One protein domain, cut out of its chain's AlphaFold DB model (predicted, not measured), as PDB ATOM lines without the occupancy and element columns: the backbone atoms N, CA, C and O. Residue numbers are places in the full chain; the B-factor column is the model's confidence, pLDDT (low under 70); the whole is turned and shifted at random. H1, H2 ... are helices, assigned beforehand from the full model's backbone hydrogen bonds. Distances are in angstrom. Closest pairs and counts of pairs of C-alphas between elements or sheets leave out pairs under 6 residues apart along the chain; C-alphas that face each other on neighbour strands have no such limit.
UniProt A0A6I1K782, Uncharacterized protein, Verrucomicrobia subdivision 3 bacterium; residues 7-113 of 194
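AT A GLANCE: This is residues 7 to 113 of the 194 residues of an uncharacterized protein of Verrucomicrobia subdivision 3 bacterium (UniProt A0A6I1K782). H2, H4 and H5 cross one another steeply as a core, H1 makes a corner with H2 at one end, and residues 108 to 113 stick out at the other. The printed part has 107 residues with five named helices, H1 to H5 in order along the chain, which hold 81 of them, and no named strand; its class is all helix, and it is only just compact, close to loose, with a radius of gyration of the C-alphas of 15.1 A and spans of 52 by 30 by 18 A.

HOW THE PARTS SIT: H1, residues 7 to 19, and H2, residues 21 to 39, only just touch, only at the corner, with 3 pairs of C-alphas within 8 A, the closest Ala 17 and Thr 23, 5.7 A. H3, residues 44 to 47, touches no helix. H4, residues 52 to 68, touches H2 at a steep 65 degrees, closest C-alphas Ala 31 and Val 56, 5.9 A. H5, residues 84 to 111, touches H4 at a steep 55 degrees, closest C-alphas Ala 59 and Ile 95, 5.7 A, and H2, closest C-alphas Arg 34 and Gly 92, 6.3 A. Every O i to N i+4 pair is within hydrogen-bond range in H1, H2, H4 and H5; H3 is too short for one.

IN THESE COORDINATES: H1 begins at C-alpha 7, (190.590, 239.499, 260.715). H5, 40.3 A long, ends at C-alpha 111, (161.907, 203.010, 266.552).

THE WHOLE: The printed part has no cut. The link H4 to H5 is long. Under 70 in pLDDT are 41 residues, among them 105 to 113.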
ATOM      1  N   ALA A   7     190.571 240.917 261.068       53.84
ATOM      2  CA  ALA A   7     190.590 239.499 260.715       53.84
ATOM      3  C   ALA A   7     191.969 238.830 260.893       53.84
ATOM      4  O   ALA A   7     192.037 237.648 261.227       53.84
ATOM      5  N   HIS A   8     193.065 239.565 260.687       57.72
ATOM      6  CA  HIS A   8     194.428 239.072 260.897       57.72
ATOM      7  C   HIS A   8     194.740 238.929 262.391       57.72
ATOM      8  O   HIS A   8     195.300 237.923 262.815       57.72
ATOM      9  N   ARG A   9     194.289 239.891 263.203       63.91
ATOM     10  CA  ARG A   9     194.454 239.857 264.662       63.91
ATOM     11  C   ARG A   9     193.635 238.736 265.308       63.91
ATOM     12  O   ARG A   9     194.142 238.028 266.169       63.91
ATOM     13  N   THR A  10     192.398 238.510 264.861       60.69
ATOM     14  CA  THR A  10     191.603 237.365 265.337       60.69
ATOM     15  C   THR A  10     192.214 236.029 264.911       60.69
ATOM     16  O   THR A  10     192.196 235.072 265.681       60.69
ATOM     17  N   ARG A  11     192.786 235.948 263.702       62.38
ATOM     18  CA  ARG A  11     193.481 234.742 263.232       62.38
ATOM     19  C   ARG A  11     194.639 234.369 264.158       62.38
ATOM     20  O   ARG A  11     194.685 233.231 264.606       62.38
ATOM     21  N   GLU A  12     195.514 235.320 264.472       67.50
ATOM     22  CA  GLU A  12     196.645 235.096 265.380       67.50
ATOM     23  C   GLU A  12     196.183 234.662 266.771       67.50
ATOM     24  O   GLU A  12     196.732 233.717 267.323       67.50
ATOM     25  N   LEU A  13     195.132 235.285 267.308       67.94
ATOM     26  CA  LEU A  13     194.592 234.935 268.624       67.94
ATOM     27  C   LEU A  13     193.985 233.525 268.665       67.94
ATOM     28  O   LEU A  13     194.155 232.819 269.655       67.94
ATOM     29  N   LEU A  14     193.292 233.094 267.607       69.75
ATOM     30  CA  LEU A  14     192.731 231.739 267.525       69.75
ATOM     31  C   LEU A  14     193.816 230.682 267.288       69.75
ATOM     32  O   LEU A  14     193.741 229.606 267.874       69.75
ATOM     33  N   ASP A  15     194.823 230.996 266.471       70.00
ATOM     34  CA  ASP A  15     195.970 230.116 266.234       70.00
ATOM     35  C   ASP A  15     196.818 229.982 267.518       70.00
ATOM     36  O   ASP A  15     197.231 228.882 267.878       70.00
ATOM     37  N   GLN A  16     197.010 231.062 268.282       71.88
ATOM     38  CA  GLN A  16     197.658 231.019 269.601       71.88
ATOM     39  C   GLN A  16     196.826 230.241 270.629       71.88
ATOM     40  O   GLN A  16     197.373 229.436 271.380       71.88
ATOM     41  N   ALA A  17     195.504 230.435 270.644       70.62
ATOM     42  CA  ALA A  17     194.605 229.714 271.542       70.62
ATOM     43  C   ALA A  17     194.598 228.200 271.272       70.62
ATOM     44  O   ALA A  17     194.587 227.419 272.220       70.62
ATOM     45  N   ALA A  18     194.640 227.787 270.000       69.44
ATOM     46  CA  ALA A  18     194.703 226.379 269.608       69.44
ATOM     47  C   ALA A  18     196.030 225.710 270.008       69.44
ATOM     48  O   ALA A  18     196.047 224.526 270.336       69.44
ATOM     49  N   ASN A  19     197.126 226.473 270.017       76.12
ATOM     50  CA  ASN A  19     198.462 225.986 270.365       76.12
ATOM     51  C   ASN A  19     198.816 226.152 271.855       76.12
ATOM     52  O   ASN A  19     199.902 225.760 272.272       76.12
ATOM     53  N   SER A  20     197.918 226.717 272.670       82.12
ATOM     54  CA  SER A  20     198.110 226.901 274.111       82.12
ATOM     55  C   SER A  20     197.453 225.756 274.896       82.12
ATOM     56  O   SER A  20     196.218 225.667 274.928       82.12
ATOM     57  N   PRO A  21     198.230 224.903 275.597       80.19
ATOM     58  CA  PRO A  21     197.675 223.799 276.382       80.19
ATOM     59  C   PRO A  21     196.707 224.275 277.472       80.19
ATOM     60  O   PRO A  21     195.647 223.681 277.671       80.19
ATOM     61  N   ALA A  22     197.030 225.391 278.134       80.00
ATOM     62  CA  ALA A  22     196.190 225.981 279.172       80.00
ATOM     63  C   ALA A  22     194.855 226.494 278.605       80.00
ATOM     64  O   ALA A  22     193.794 226.260 279.186       80.00
ATOM     65  N   THR A  23     194.887 227.143 277.439       79.00
ATOM     66  CA  THR A  23     193.676 227.643 276.775       79.00
ATOM     67  C   THR A  23     192.807 226.492 276.279       79.00
ATOM     68  O   THR A  23     191.593 226.506 276.484       79.00
ATOM     69  N   MET A  24     193.410 225.448 275.710       80.00
ATOM     70  CA  MET A  24     192.683 224.248 275.298       80.00
ATOM     71  C   MET A  24     192.058 223.504 276.482       80.00
ATOM     72  O   MET A  24     190.918 223.050 276.372       80.00
ATOM     73  N   ALA A  25     192.732 223.437 277.632       80.88
ATOM     74  CA  ALA A  25     192.157 222.880 278.855       80.88
ATOM     75  C   ALA A  25     190.932 223.684 279.332       80.88
ATOM     76  O   ALA A  25     189.894 223.105 279.654       80.88
ATOM     77  N   GLN A  26     191.005 225.019 279.305       82.00
ATOM     78  CA  GLN A  26     189.874 225.891 279.650       82.00
ATOM     79  C   GLN A  26     188.698 225.740 278.675       82.00
ATOM     80  O   GLN A  26     187.541 225.681 279.105       82.00
ATOM     81  N   LEU A  27     188.977 225.648 277.372       82.31
ATOM     82  CA  LEU A  27     187.963 225.434 276.337       82.31
ATOM     83  C   LEU A  27     187.296 224.063 276.473       82.31
ATOM     84  O   LEU A  27     186.070 223.985 276.387       82.31
ATOM     85  N   ARG A  28     188.063 223.006 276.765       85.56
ATOM     86  CA  ARG A  28     187.524 221.678 277.091       85.56
ATOM     87  C   ARG A  28     186.629 221.733 278.321       85.56
ATOM     88  O   ARG A  28     185.480 221.315 278.243       85.56
ATOM     89  N   ALA A  29     187.086 222.328 279.422       84.94
ATOM     90  CA  ALA A  29     186.276 222.466 280.633       84.94
ATOM     91  C   ALA A  29     184.973 223.255 280.380       84.94
ATOM     92  O   ALA A  29     183.913 222.915 280.908       84.94
ATOM     93  N   HIS A  30     185.023 224.300 279.546       86.25
ATOM     94  CA  HIS A  30     183.826 225.027 279.122       86.25
ATOM     95  C   HIS A  30     182.887 224.150 278.283       86.25
ATOM     96  O   HIS A  30     181.683 224.126 278.548       86.25
ATOM     97  N   ALA A  31     183.426 223.427 277.303       85.62
ATOM     98  CA  ALA A  31     182.674 222.515 276.451       85.62
ATOM     99  C   ALA A  31     182.009 221.395 277.264       85.62
ATOM    100  O   ALA A  31     180.829 221.142 277.059       85.62
ATOM    101  N   HIS A  32     182.699 220.817 278.252       86.44
ATOM    102  CA  HIS A  32     182.118 219.849 279.185       86.44
ATOM    103  C   HIS A  32     180.928 220.429 279.942       86.44
ATOM    104  O   HIS A  32     179.845 219.858 279.910       86.44
ATOM    105  N   ARG A  33     181.067 221.614 280.555       86.62
ATOM    106  CA  ARG A  33     179.941 222.260 281.255       86.62
ATOM    107  C   ARG A  33     178.750 222.531 280.334       86.62
ATOM    108  O   ARG A  33     177.603 222.440 280.762       86.62
ATOM    109  N   ARG A  34     179.007 222.905 279.080       84.75
ATOM    110  CA  ARG A  34     177.961 223.103 278.066       84.75
ATOM    111  C   ARG A  34     177.299 221.784 277.679       84.75
ATOM    112  O   ARG A  34     176.076 221.748 277.584       84.75
ATOM    113  N   LEU A  35     178.093 220.736 277.488       84.50
ATOM    114  CA  LEU A  35     177.618 219.399 277.171       84.50
ATOM    115  C   LEU A  35     176.740 218.859 278.300       84.50
ATOM    116  O   LEU A  35     175.625 218.458 278.011       84.50
ATOM    117  N   GLU A  36     177.154 218.951 279.565       83.75
ATOM    118  CA  GLU A  36     176.331 218.537 280.714       83.75
ATOM    119  C   GLU A  36     174.978 219.267 280.758       83.75
ATOM    120  O   GLU A  36     173.929 218.652 280.939       83.75
ATOM    121  N   ARG A  37     174.962 220.573 280.466       83.25
ATOM    122  CA  ARG A  37     173.699 221.324 280.361       83.25
ATOM    123  C   ARG A  37     172.815 220.842 279.213       83.25
ATOM    124  O   ARG A  37     171.603 220.761 279.375       83.25
ATOM    125  N   ALA A  38     173.405 220.540 278.059       77.50
ATOM    126  CA  ALA A  38     172.677 220.022 276.903       77.50
ATOM    127  C   ALA A  38     172.182 218.583 277.139       77.50
ATOM    128  O   ALA A  38     171.088 218.221 276.705       77.50
ATOM    129  N   ARG A  39     172.953 217.783 277.879       74.44
ATOM    130  CA  ARG A  39     172.660 216.403 278.277       74.44
ATOM    131  C   ARG A  39     171.398 216.288 279.131       74.44
ATOM    132  O   ARG A  39     170.659 215.331 278.945       74.44
ATOM    133  N   HIS A  40     171.074 217.280 279.962       71.00
ATOM    134  CA  HIS A  40     169.810 217.295 280.719       71.00
ATOM    135  C   HIS A  40     168.545 217.251 279.844       71.00
ATOM    136  O   HIS A  40     167.467 216.951 280.346       71.00
ATOM    137  N   SER A  41     168.656 217.534 278.541       66.56
ATOM    138  CA  SER A  41     167.545 217.411 277.586       66.56
ATOM    139  C   SER A  41     167.436 216.033 276.912       66.56
ATOM    140  O   SER A  41     166.568 215.833 276.057       66.56
ATOM    141  N   LEU A  42     168.310 215.083 277.268       65.19
ATOM    142  CA  LEU A  42     168.341 213.723 276.733       65.19
ATOM    143  C   LEU A  42     167.805 212.697 277.749       65.19
ATOM    144  O   LEU A  42     167.980 212.884 278.952       65.19
ATOM    145  N   PRO A  43     167.207 211.582 277.283       64.81
ATOM    146  CA  PRO A  43     166.878 210.445 278.144       64.81
ATOM    147  C   PRO A  43     168.135 209.878 278.823       64.81
ATOM    148  O   PRO A  43     169.198 209.847 278.205       64.81
ATOM    149  N   ALA A  44     168.016 209.375 280.056       61.75
ATOM    150  CA  ALA A  44     169.143 208.829 280.826       61.75
ATOM    151  C   ALA A  44     169.943 207.751 280.062       61.75
ATOM    152  O   ALA A  44     171.172 207.738 280.101       61.75
ATOM    153  N   ASP A  45     169.263 206.923 279.268       60.88
ATOM    154  CA  ASP A  45     169.882 205.832 278.505       60.88
ATOM    155  C   ASP A  45     170.734 206.323 277.323       60.88
ATOM    156  O   ASP A  45     171.702 205.675 276.924       60.88
ATOM    157  N   ALA A  46     170.415 207.505 276.786       58.78
ATOM    158  CA  ALA A  46     171.190 208.172 275.740       58.78
ATOM    159  C   ALA A  46     172.532 208.697 276.263       58.78
ATOM    160  O   ALA A  46     173.503 208.818 275.514       58.78
ATOM    161  N   LEU A  47     172.571 209.037 277.554       55.75
ATOM    162  CA  LEU A  47     173.712 209.674 278.196       55.75
ATOM    163  C   LEU A  47     174.854 208.692 278.442       55.75
ATOM    164  O   LEU A  47     176.005 209.116 278.401       55.75
ATOM    165  N   ASN A  48     174.557 207.410 278.639       58.19
ATOM    166  CA  ASN A  48     175.557 206.393 278.970       58.19
ATOM    167  C   ASN A  48     176.300 205.825 277.748       58.19
ATOM    168  O   ASN A  48     177.286 205.117 277.917       58.19
ATOM    169  N   GLN A  49     175.858 206.132 276.524       59.22
ATOM    170  CA  GLN A  49     176.422 205.547 275.296       59.22
ATOM    171  C   GLN A  49     177.505 206.403 274.624       59.22
ATOM    172  O   GLN A  49     178.055 205.993 273.604       59.22
ATOM    173  N   LEU A  50     177.810 207.591 275.152       61.78
ATOM    174  CA  LEU A  50     178.762 208.519 274.541       61.78
ATOM    175  C   LEU A  50     179.787 208.972 275.574       61.78
ATOM    176  O   LEU A  50     179.431 209.576 276.588       61.78
ATOM    177  N   ALA A  51     181.064 208.725 275.287       74.31
ATOM    178  CA  ALA A  51     182.143 209.339 276.038       74.31
ATOM    179  C   ALA A  51     182.052 210.860 275.847       74.31
ATOM    180  O   ALA A  51     182.137 211.377 274.730       74.31
ATOM    181  N   ALA A  52     181.821 211.585 276.943       78.12
ATOM    182  CA  ALA A  52     181.676 213.039 276.922       78.12
ATOM    183  C   ALA A  52     182.898 213.723 276.280       78.12
ATOM    184  O   ALA A  52     182.752 214.711 275.560       78.12
ATOM    185  N   ASP A  53     184.080 213.152 276.501       81.81
ATOM    186  CA  ASP A  53     185.356 213.620 275.965       81.81
ATOM    187  C   ASP A  53     185.394 213.563 274.434       81.81
ATOM    188  O   ASP A  53     185.846 214.521 273.804       81.81
ATOM    189  N   ASP A  54     184.842 212.511 273.820       82.75
ATOM    190  CA  ASP A  54     184.806 212.360 272.360       82.75
ATOM    191  C   ASP A  54     183.922 213.430 271.718       82.75
ATOM    192  O   ASP A  54     184.311 214.068 270.738       82.75
ATOM    193  N   LEU A  55     182.754 213.697 272.307       81.88
ATOM    194  CA  LEU A  55     181.850 214.748 271.834       81.88
ATOM    195  C   LEU A  55     182.458 216.140 271.998       81.88
ATOM    196  O   LEU A  55     182.312 216.987 271.116       81.88
ATOM    197  N   VAL A  56     183.136 216.394 273.118       85.94
ATOM    198  CA  VAL A  56     183.827 217.664 273.362       85.94
ATOM    199  C   VAL A  56     184.971 217.851 272.369       85.94
ATOM    200  O   VAL A  56     185.093 218.922 271.766       85.94
ATOM    201  N   GLN A  57     185.781 216.818 272.153       85.38
ATOM    202  CA  GLN A  57     186.884 216.846 271.202       85.38
ATOM    203  C   GLN A  57     186.372 217.021 269.767       85.38
ATOM    204  O   GLN A  57     186.926 217.831 269.017       85.38
ATOM    205  N   GLN A  58     185.282 216.345 269.395       83.31
ATOM    206  CA  GLN A  58     184.620 216.521 268.106       83.31
ATOM    207  C   GLN A  58     184.078 217.946 267.946       83.31
ATOM    208  O   GLN A  58     184.347 218.584 266.931       83.31
ATOM    209  N   ALA A  59     183.381 218.488 268.947       86.62
ATOM    210  CA  ALA A  59     182.824 219.837 268.891       86.62
ATOM    211  C   ALA A  59     183.911 220.906 268.722       86.62
ATOM    212  O   ALA A  59     183.771 221.810 267.894       86.62
ATOM    213  N   LEU A  60     185.010 220.796 269.474       84.25
ATOM    214  CA  LEU A  60     186.165 221.682 269.335       84.25
ATOM    215  C   LEU A  60     186.769 221.560 267.935       84.25
ATOM    216  O   LEU A  60     186.965 222.571 267.264       84.25
ATOM    217  N   THR A  61     186.986 220.332 267.463       83.31
ATOM    218  CA  THR A  61     187.554 220.057 266.138       83.31
ATOM    219  C   THR A  61     186.679 220.618 265.021       83.31
ATOM    220  O   THR A  61     187.174 221.325 264.152       83.31
ATOM    221  N   GLU A  62     185.370 220.380 265.042       81.00
ATOM    222  CA  GLU A  62     184.443 220.907 264.039       81.00
ATOM    223  C   GLU A  62     184.349 222.430 264.073       81.00
ATOM    224  O   GLU A  62     184.306 223.060 263.012       81.00
ATOM    225  N   THR A  63     184.373 223.022 265.270       81.81
ATOM    226  CA  THR A  63     184.399 224.477 265.430       81.81
ATOM    227  C   THR A  63     185.678 225.031 264.809       81.81
ATOM    228  O   THR A  63     185.599 225.893 263.940       81.81
ATOM    229  N   PHE A  64     186.851 224.487 265.142       77.50
ATOM    230  CA  PHE A  64     188.119 224.925 264.556       77.50
ATOM    231  C   PHE A  64     188.191 224.667 263.043       77.50
ATOM    232  O   PHE A  64     188.467 225.602 262.295       77.50
ATOM    233  N   ILE A  65     187.868 223.474 262.538       74.94
ATOM    234  CA  ILE A  65     187.893 223.193 261.090       74.94
ATOM    235  C   ILE A  65     186.907 224.097 260.340       74.94
ATOM    236  O   ILE A  65     187.236 224.613 259.271       74.94
ATOM    237  N   GLY A  66     185.714 224.326 260.895       70.50
ATOM    238  CA  GLY A  66     184.734 225.268 260.354       70.50
ATOM    239  C   GLY A  66     185.306 226.674 260.185       70.50
ATOM    240  O   GLY A  66     185.077 227.309 259.161       70.50
ATOM    241  N   THR A  67     186.140 227.114 261.129       64.62
ATOM    242  CA  THR A  67     186.830 228.408 261.039       64.62
ATOM    243  C   THR A  67     187.930 228.426 259.977       64.62
ATOM    244  O   THR A  67     188.115 229.450 259.316       64.62
ATOM    245  N   LEU A  68     188.643 227.311 259.783       60.91
ATOM    246  CA  LEU A  68     189.733 227.174 258.807       60.91
ATOM    247  C   LEU A  68     189.234 227.066 257.360       60.91
ATOM    248  O   LEU A  68     189.904 227.528 256.435       60.91
ATOM    249  N   ALA A  69     188.064 226.467 257.147       58.66
ATOM    250  CA  ALA A  69     187.527 226.194 255.823       58.66
ATOM    251  C   ALA A  69     186.681 227.361 255.282       58.66
ATOM    252  O   ALA A  69     185.663 227.734 255.858       58.66
ATOM    253  N   ARG A  70     187.033 227.888 254.099       50.34
ATOM    254  CA  ARG A  70     186.266 228.963 253.428       50.34
ATOM    255  C   ARG A  70     184.854 228.546 252.977       50.34
ATOM    256  O   ARG A  70     183.986 229.409 252.878       50.34
ATOM    257  N   ASN A  71     184.620 227.248 252.747       54.75
ATOM    258  CA  ASN A  71     183.417 226.724 252.076       54.75
ATOM    259  C   ASN A  71     182.563 225.762 252.928       54.75
ATOM    260  O   ASN A  71     181.641 225.143 252.399       54.75
ATOM    261  N   ARG A  72     182.832 225.598 254.232       56.84
ATOM    262  CA  ARG A  72     181.936 224.808 255.098       56.84
ATOM    263  C   ARG A  72     180.699 225.643 255.434       56.84
ATOM    264  O   ARG A  72     180.843 226.751 255.926       56.84
ATOM    265  N   GLY A  73     179.509 225.101 255.150       63.97
ATOM    266  CA  GLY A  73     178.200 225.764 255.269       63.97
ATOM    267  C   GLY A  73     177.877 226.364 256.647       63.97
ATOM    268  O   GLY A  73     178.337 227.452 256.962       63.97
ATOM    269  N   ARG A  74     177.036 225.699 257.460       62.53
ATOM    270  CA  ARG A  74     176.471 226.206 258.742       62.53
ATOM    271  C   ARG A  74     177.499 226.510 259.857       62.53
ATOM    272  O   ARG A  74     177.100 226.789 260.983       62.53
ATOM    273  N   HIS A  75     178.797 226.448 259.574       66.88
ATOM    274  CA  HIS A  75     179.860 226.642 260.558       66.88
ATOM    275  C   HIS A  75     180.391 228.084 260.532       66.88
ATOM    276  O   HIS A  75     180.332 228.755 259.497       66.88
ATOM    277  N   PRO A  76     180.913 228.593 261.662       66.81
ATOM    278  CA  PRO A  76     181.441 229.948 261.724       66.81
ATOM    279  C   PRO A  76     182.640 230.120 260.799       66.81
ATOM    280  O   PRO A  76     183.650 229.434 260.933       66.81
ATOM    281  N   ARG A  77     182.565 231.106 259.902       72.25
ATOM    282  CA  ARG A  77     183.737 231.561 259.151       72.25
ATOM    283  C   ARG A  77     184.671 232.314 260.093       72.25
ATOM    284  O   ARG A  77     184.201 233.082 260.931       72.25
ATOM    285  N   ARG A  78     185.984 232.196 259.881       68.88
ATOM    286  CA  ARG A  78     187.021 232.958 260.611       68.88
ATOM    287  C   ARG A  78     186.703 234.448 260.757       68.88
ATOM    288  O   ARG A  78     186.847 235.005 261.835       68.88
ATOM    289  N   GLN A  79     186.211 235.070 259.688       69.06
ATOM    290  CA  GLN A  79     185.856 236.492 259.655       69.06
ATOM    291  C   GLN A  79     184.652 236.868 260.546       69.06
ATOM    292  O   GLN A  79     184.463 238.041 260.839       69.06
ATOM    293  N   HIS A  80     183.825 235.898 260.953       72.62
ATOM    294  CA  HIS A  80     182.660 236.115 261.821       72.62
ATOM    295  C   HIS A  80     183.004 235.974 263.308       72.62
ATOM    296  O   HIS A  80     182.200 236.337 264.161       72.62
ATOM    297  N   LEU A  81     184.190 235.456 263.636       72.75
ATOM    298  CA  LEU A  81     184.659 235.363 265.010       72.75
ATOM    299  C   LEU A  81     185.302 236.689 265.405       72.75
ATOM    300  O   LEU A  81     186.478 236.918 265.166       72.75
ATOM    301  N   THR A  82     184.527 237.598 265.980       69.00
ATOM    302  CA  THR A  82     185.039 238.918 266.381       69.00
ATOM    303  C   THR A  82     185.666 238.914 267.773       69.00
ATOM    304  O   THR A  82     186.457 239.799 268.089       69.00
ATOM    305  N   ASN A  83     185.335 237.928 268.613       73.12
ATOM    306  CA  ASN A  83     185.858 237.772 269.970       73.12
ATOM    307  C   ASN A  83     185.651 236.335 270.499       73.12
ATOM    308  O   ASN A  83     184.976 235.509 269.875       73.12
ATOM    309  N   LEU A  84     186.213 236.054 271.682       73.06
ATOM    310  CA  LEU A  84     186.114 234.752 272.353       73.06
ATOM    311  C   LEU A  84     184.668 234.362 272.692       73.06
ATOM    312  O   LEU A  84     184.323 233.187 272.613       73.06
ATOM    313  N   ARG A  85     183.805 235.331 273.019       78.75
ATOM    314  CA  ARG A  85     182.390 235.071 273.323       78.75
ATOM    315  C   ARG A  85     181.678 234.459 272.118       78.75
ATOM    316  O   ARG A  85     181.071 233.400 272.251       78.75
ATOM    317  N   VAL A  86     181.837 235.058 270.936       79.00
ATOM    318  CA  VAL A  86     181.263 234.533 269.688       79.00
ATOM    319  C   VAL A  86     181.779 233.119 269.409       79.00
ATOM    320  O   VAL A  86     180.993 232.237 269.070       79.00
ATOM    321  N   PHE A  87     183.073 232.860 269.625       81.69
ATOM    322  CA  PHE A  87     183.628 231.507 269.512       81.69
ATOM    323  C   PHE A  87     182.942 230.518 270.467       81.69
ATOM    324  O   PHE A  87     182.504 229.452 270.037       81.69
ATOM    325  N   THR A  88     182.790 230.873 271.746       82.81
ATOM    326  CA  THR A  88     182.131 230.004 272.734       82.81
ATOM    327  C   THR A  88     180.641 229.790 272.458       82.81
ATOM    328  O   THR A  88     180.111 228.719 272.757       82.81
ATOM    329  N   ASP A  89     179.960 230.761 271.845       84.50
ATOM    330  CA  ASP A  89     178.557 230.633 271.438       84.50
ATOM    331  C   ASP A  89     178.402 229.660 270.256       84.50
ATOM    332  O   ASP A  89     177.503 228.810 270.250       84.50
ATOM    333  N   PHE A  90     179.329 229.700 269.295       85.19
ATOM    334  CA  PHE A  90     179.385 228.724 268.206       85.19
ATOM    335  C   PHE A  90     179.764 227.325 268.684       85.19
ATOM    336  O   PHE A  90     179.162 226.345 268.240       85.19
ATOM    337  N   LEU A  91     180.713 227.222 269.613       85.44
ATOM    338  CA  LEU A  91     181.061 225.958 270.253       85.44
ATOM    339  C   LEU A  91     179.833 225.353 270.951       85.44
ATOM    340  O   LEU A  91     179.516 224.187 270.736       85.44
ATOM    341  N   GLY A  92     179.079 226.161 271.704       85.69
ATOM    342  CA  GLY A  92     177.816 225.732 272.313       85.69
ATOM    343  C   GLY A  92     176.776 225.276 271.283       85.69
ATOM    344  O   GLY A  92     176.132 224.247 271.469       85.69
ATOM    345  N   SER A  93     176.644 225.991 270.164       86.25
ATOM    346  CA  SER A  93     175.731 225.614 269.070       86.25
ATOM    347  C   SER A  93     176.131 224.298 268.388       86.25
ATOM    348  O   SER A  93     175.269 223.495 268.025       86.25
ATOM    349  N   THR A  94     177.435 224.053 268.251       86.19
ATOM    350  CA  THR A  94     177.991 222.804 267.708       86.19
ATOM    351  C   THR A  94     177.705 221.641 268.653       86.19
ATOM    352  O   THR A  94     177.162 220.629 268.219       86.19
ATOM    353  N   ILE A  95     177.943 221.819 269.957       86.25
ATOM    354  CA  ILE A  95     177.595 220.836 270.995       86.25
ATOM    355  C   ILE A  95     176.099 220.497 270.944       86.25
ATOM    356  O   ILE A  95     175.740 219.325 270.876       86.25
ATOM    357  N   ASN A  96     175.221 221.503 270.897       84.88
ATOM    358  CA  ASN A  96     173.775 221.283 270.800       84.88
ATOM    359  C   ASN A  96     173.381 220.522 269.527       84.88
ATOM    360  O   ASN A  96     172.485 219.682 269.563       84.88
ATOM    361  N   SER A  97     174.048 220.795 268.403       83.44
ATOM    362  CA  SER A  97     173.796 220.093 267.141       83.44
ATOM    363  C   SER A  97     174.226 218.629 267.215       83.44
ATOM    364  O   SER A  97     173.461 217.757 266.811       83.44
ATOM    365  N   LEU A  98     175.404 218.349 267.779       82.19
ATOM    366  CA  LEU A  98     175.888 216.983 267.994       82.19
ATOM    367  C   LEU A  98     174.951 216.210 268.925       82.19
ATOM    368  O   LEU A  98     174.515 215.113 268.583       82.19
ATOM    369  N   VAL A  99     174.555 216.816 270.045       81.12
ATOM    370  CA  VAL A  99     173.587 216.239 270.987       81.12
ATOM    371  C   VAL A  99     172.233 215.977 270.317       81.12
ATOM    372  O   VAL A  99     171.655 214.907 270.490       81.12
ATOM    373  N   SER A 100     171.729 216.913 269.509       80.81
ATOM    374  CA  SER A 100     170.454 216.752 268.799       80.81
ATOM    375  C   SER A 100     170.518 215.644 267.744       80.81
ATOM    376  O   SER A 100     169.615 214.811 267.678       80.81
ATOM    377  N   ASN A 101     171.608 215.564 266.974       78.06
ATOM    378  CA  ASN A 101     171.836 214.482 266.014       78.06
ATOM    379  C   ASN A 101     171.889 213.121 266.713       78.06
ATOM    380  O   ASN A 101     171.290 212.164 266.226       78.06
ATOM    381  N   GLN A 102     172.535 213.045 267.877       74.94
ATOM    382  CA  GLN A 102     172.554 211.834 268.693       74.94
ATOM    383  C   GLN A 102     171.161 211.481 269.210       74.94
ATOM    384  O   GLN A 102     170.750 210.328 269.124       74.94
ATOM    385  N   ARG A 103     170.376 212.470 269.654       73.00
ATOM    386  CA  ARG A 103     168.972 212.259 270.034       73.00
ATOM    387  C   ARG A 103     168.153 211.690 268.879       73.00
ATOM    388  O   ARG A 103     167.364 210.779 269.093       73.00
ATOM    389  N   VAL A 104     168.334 212.211 267.665       72.94
ATOM    390  CA  VAL A 104     167.653 211.712 266.460       72.94
ATOM    391  C   VAL A 104     168.109 210.293 266.123       72.94
ATOM    392  O   VAL A 104     167.263 209.440 265.872       72.94
ATOM    393  N   ALA A 105     169.414 210.015 266.170       69.38
ATOM    394  CA  ALA A 105     169.964 208.685 265.918       69.38
ATOM    395  C   ALA A 105     169.470 207.651 266.945       69.38
ATOM    396  O   ALA A 105     169.101 206.539 266.577       69.38
ATOM    397  N   LEU A 106     169.393 208.023 268.223       65.81
ATOM    398  CA  LEU A 106     168.854 207.178 269.287       65.81
ATOM    399  C   LEU A 106     167.341 207.001 269.177       65.81
ATOM    400  O   LEU A 106     166.854 205.885 269.299       65.81
ATOM    401  N   ALA A 107     166.589 208.062 268.882       62.72
ATOM    402  CA  ALA A 107     165.155 207.957 268.629       62.72
ATOM    403  C   ALA A 107     164.861 207.065 267.413       62.72
ATOM    404  O   ALA A 107     163.887 206.317 267.428       62.72
ATOM    405  N   ALA A 108     165.712 207.103 266.383       59.94
ATOM    406  CA  ALA A 108     165.655 206.151 265.284       59.94
ATOM    407  C   ALA A 108     165.941 204.730 265.787       59.94
ATOM    408  O   ALA A 108     165.148 203.843 265.511       59.94
ATOM    409  N   ARG A 109     166.985 204.506 266.600       53.94
ATOM    410  CA  ARG A 109     167.286 203.190 267.202       53.94
ATOM    411  C   ARG A 109     166.165 202.635 268.085       53.94
ATOM    412  O   ARG A 109     165.954 201.436 268.071       53.94
ATOM    413  N   VAL A 110     165.424 203.470 268.813       53.91
ATOM    414  CA  VAL A 110     164.263 203.034 269.616       53.91
ATOM    415  C   VAL A 110     163.052 202.709 268.730       53.91
ATOM    416  O   VAL A 110     162.295 201.799 269.043       53.91
ATOM    417  N   ARG A 111     162.880 203.403 267.595       50.44
ATOM    418  CA  ARG A 111     161.907 203.010 266.552       50.44
ATOM    419  C   ARG A 111     162.356 201.777 265.765       50.44
ATOM    420  O   ARG A 111     161.522 201.083 265.200       50.44
ATOM    421  N   HIS A 112     163.658 201.512 265.747       42.03
ATOM    422  CA  HIS A 112     164.266 200.250 265.355       42.03
ATOM    423  C   HIS A 112     164.448 199.356 266.590       42.03
ATOM    424  O   HIS A 112     165.524 198.797 266.803       42.03
ATOM    425  N   THR A 113     163.406 199.204 267.419       47.16
ATOM    426  CA  THR A 113     163.251 197.963 268.183       47.16
ATOM    427  C   THR A 113     163.515 196.833 267.204       47.16
ATOM    428  O   THR A 113     162.884 196.771 266.146       47.16
TER     429      THR A 113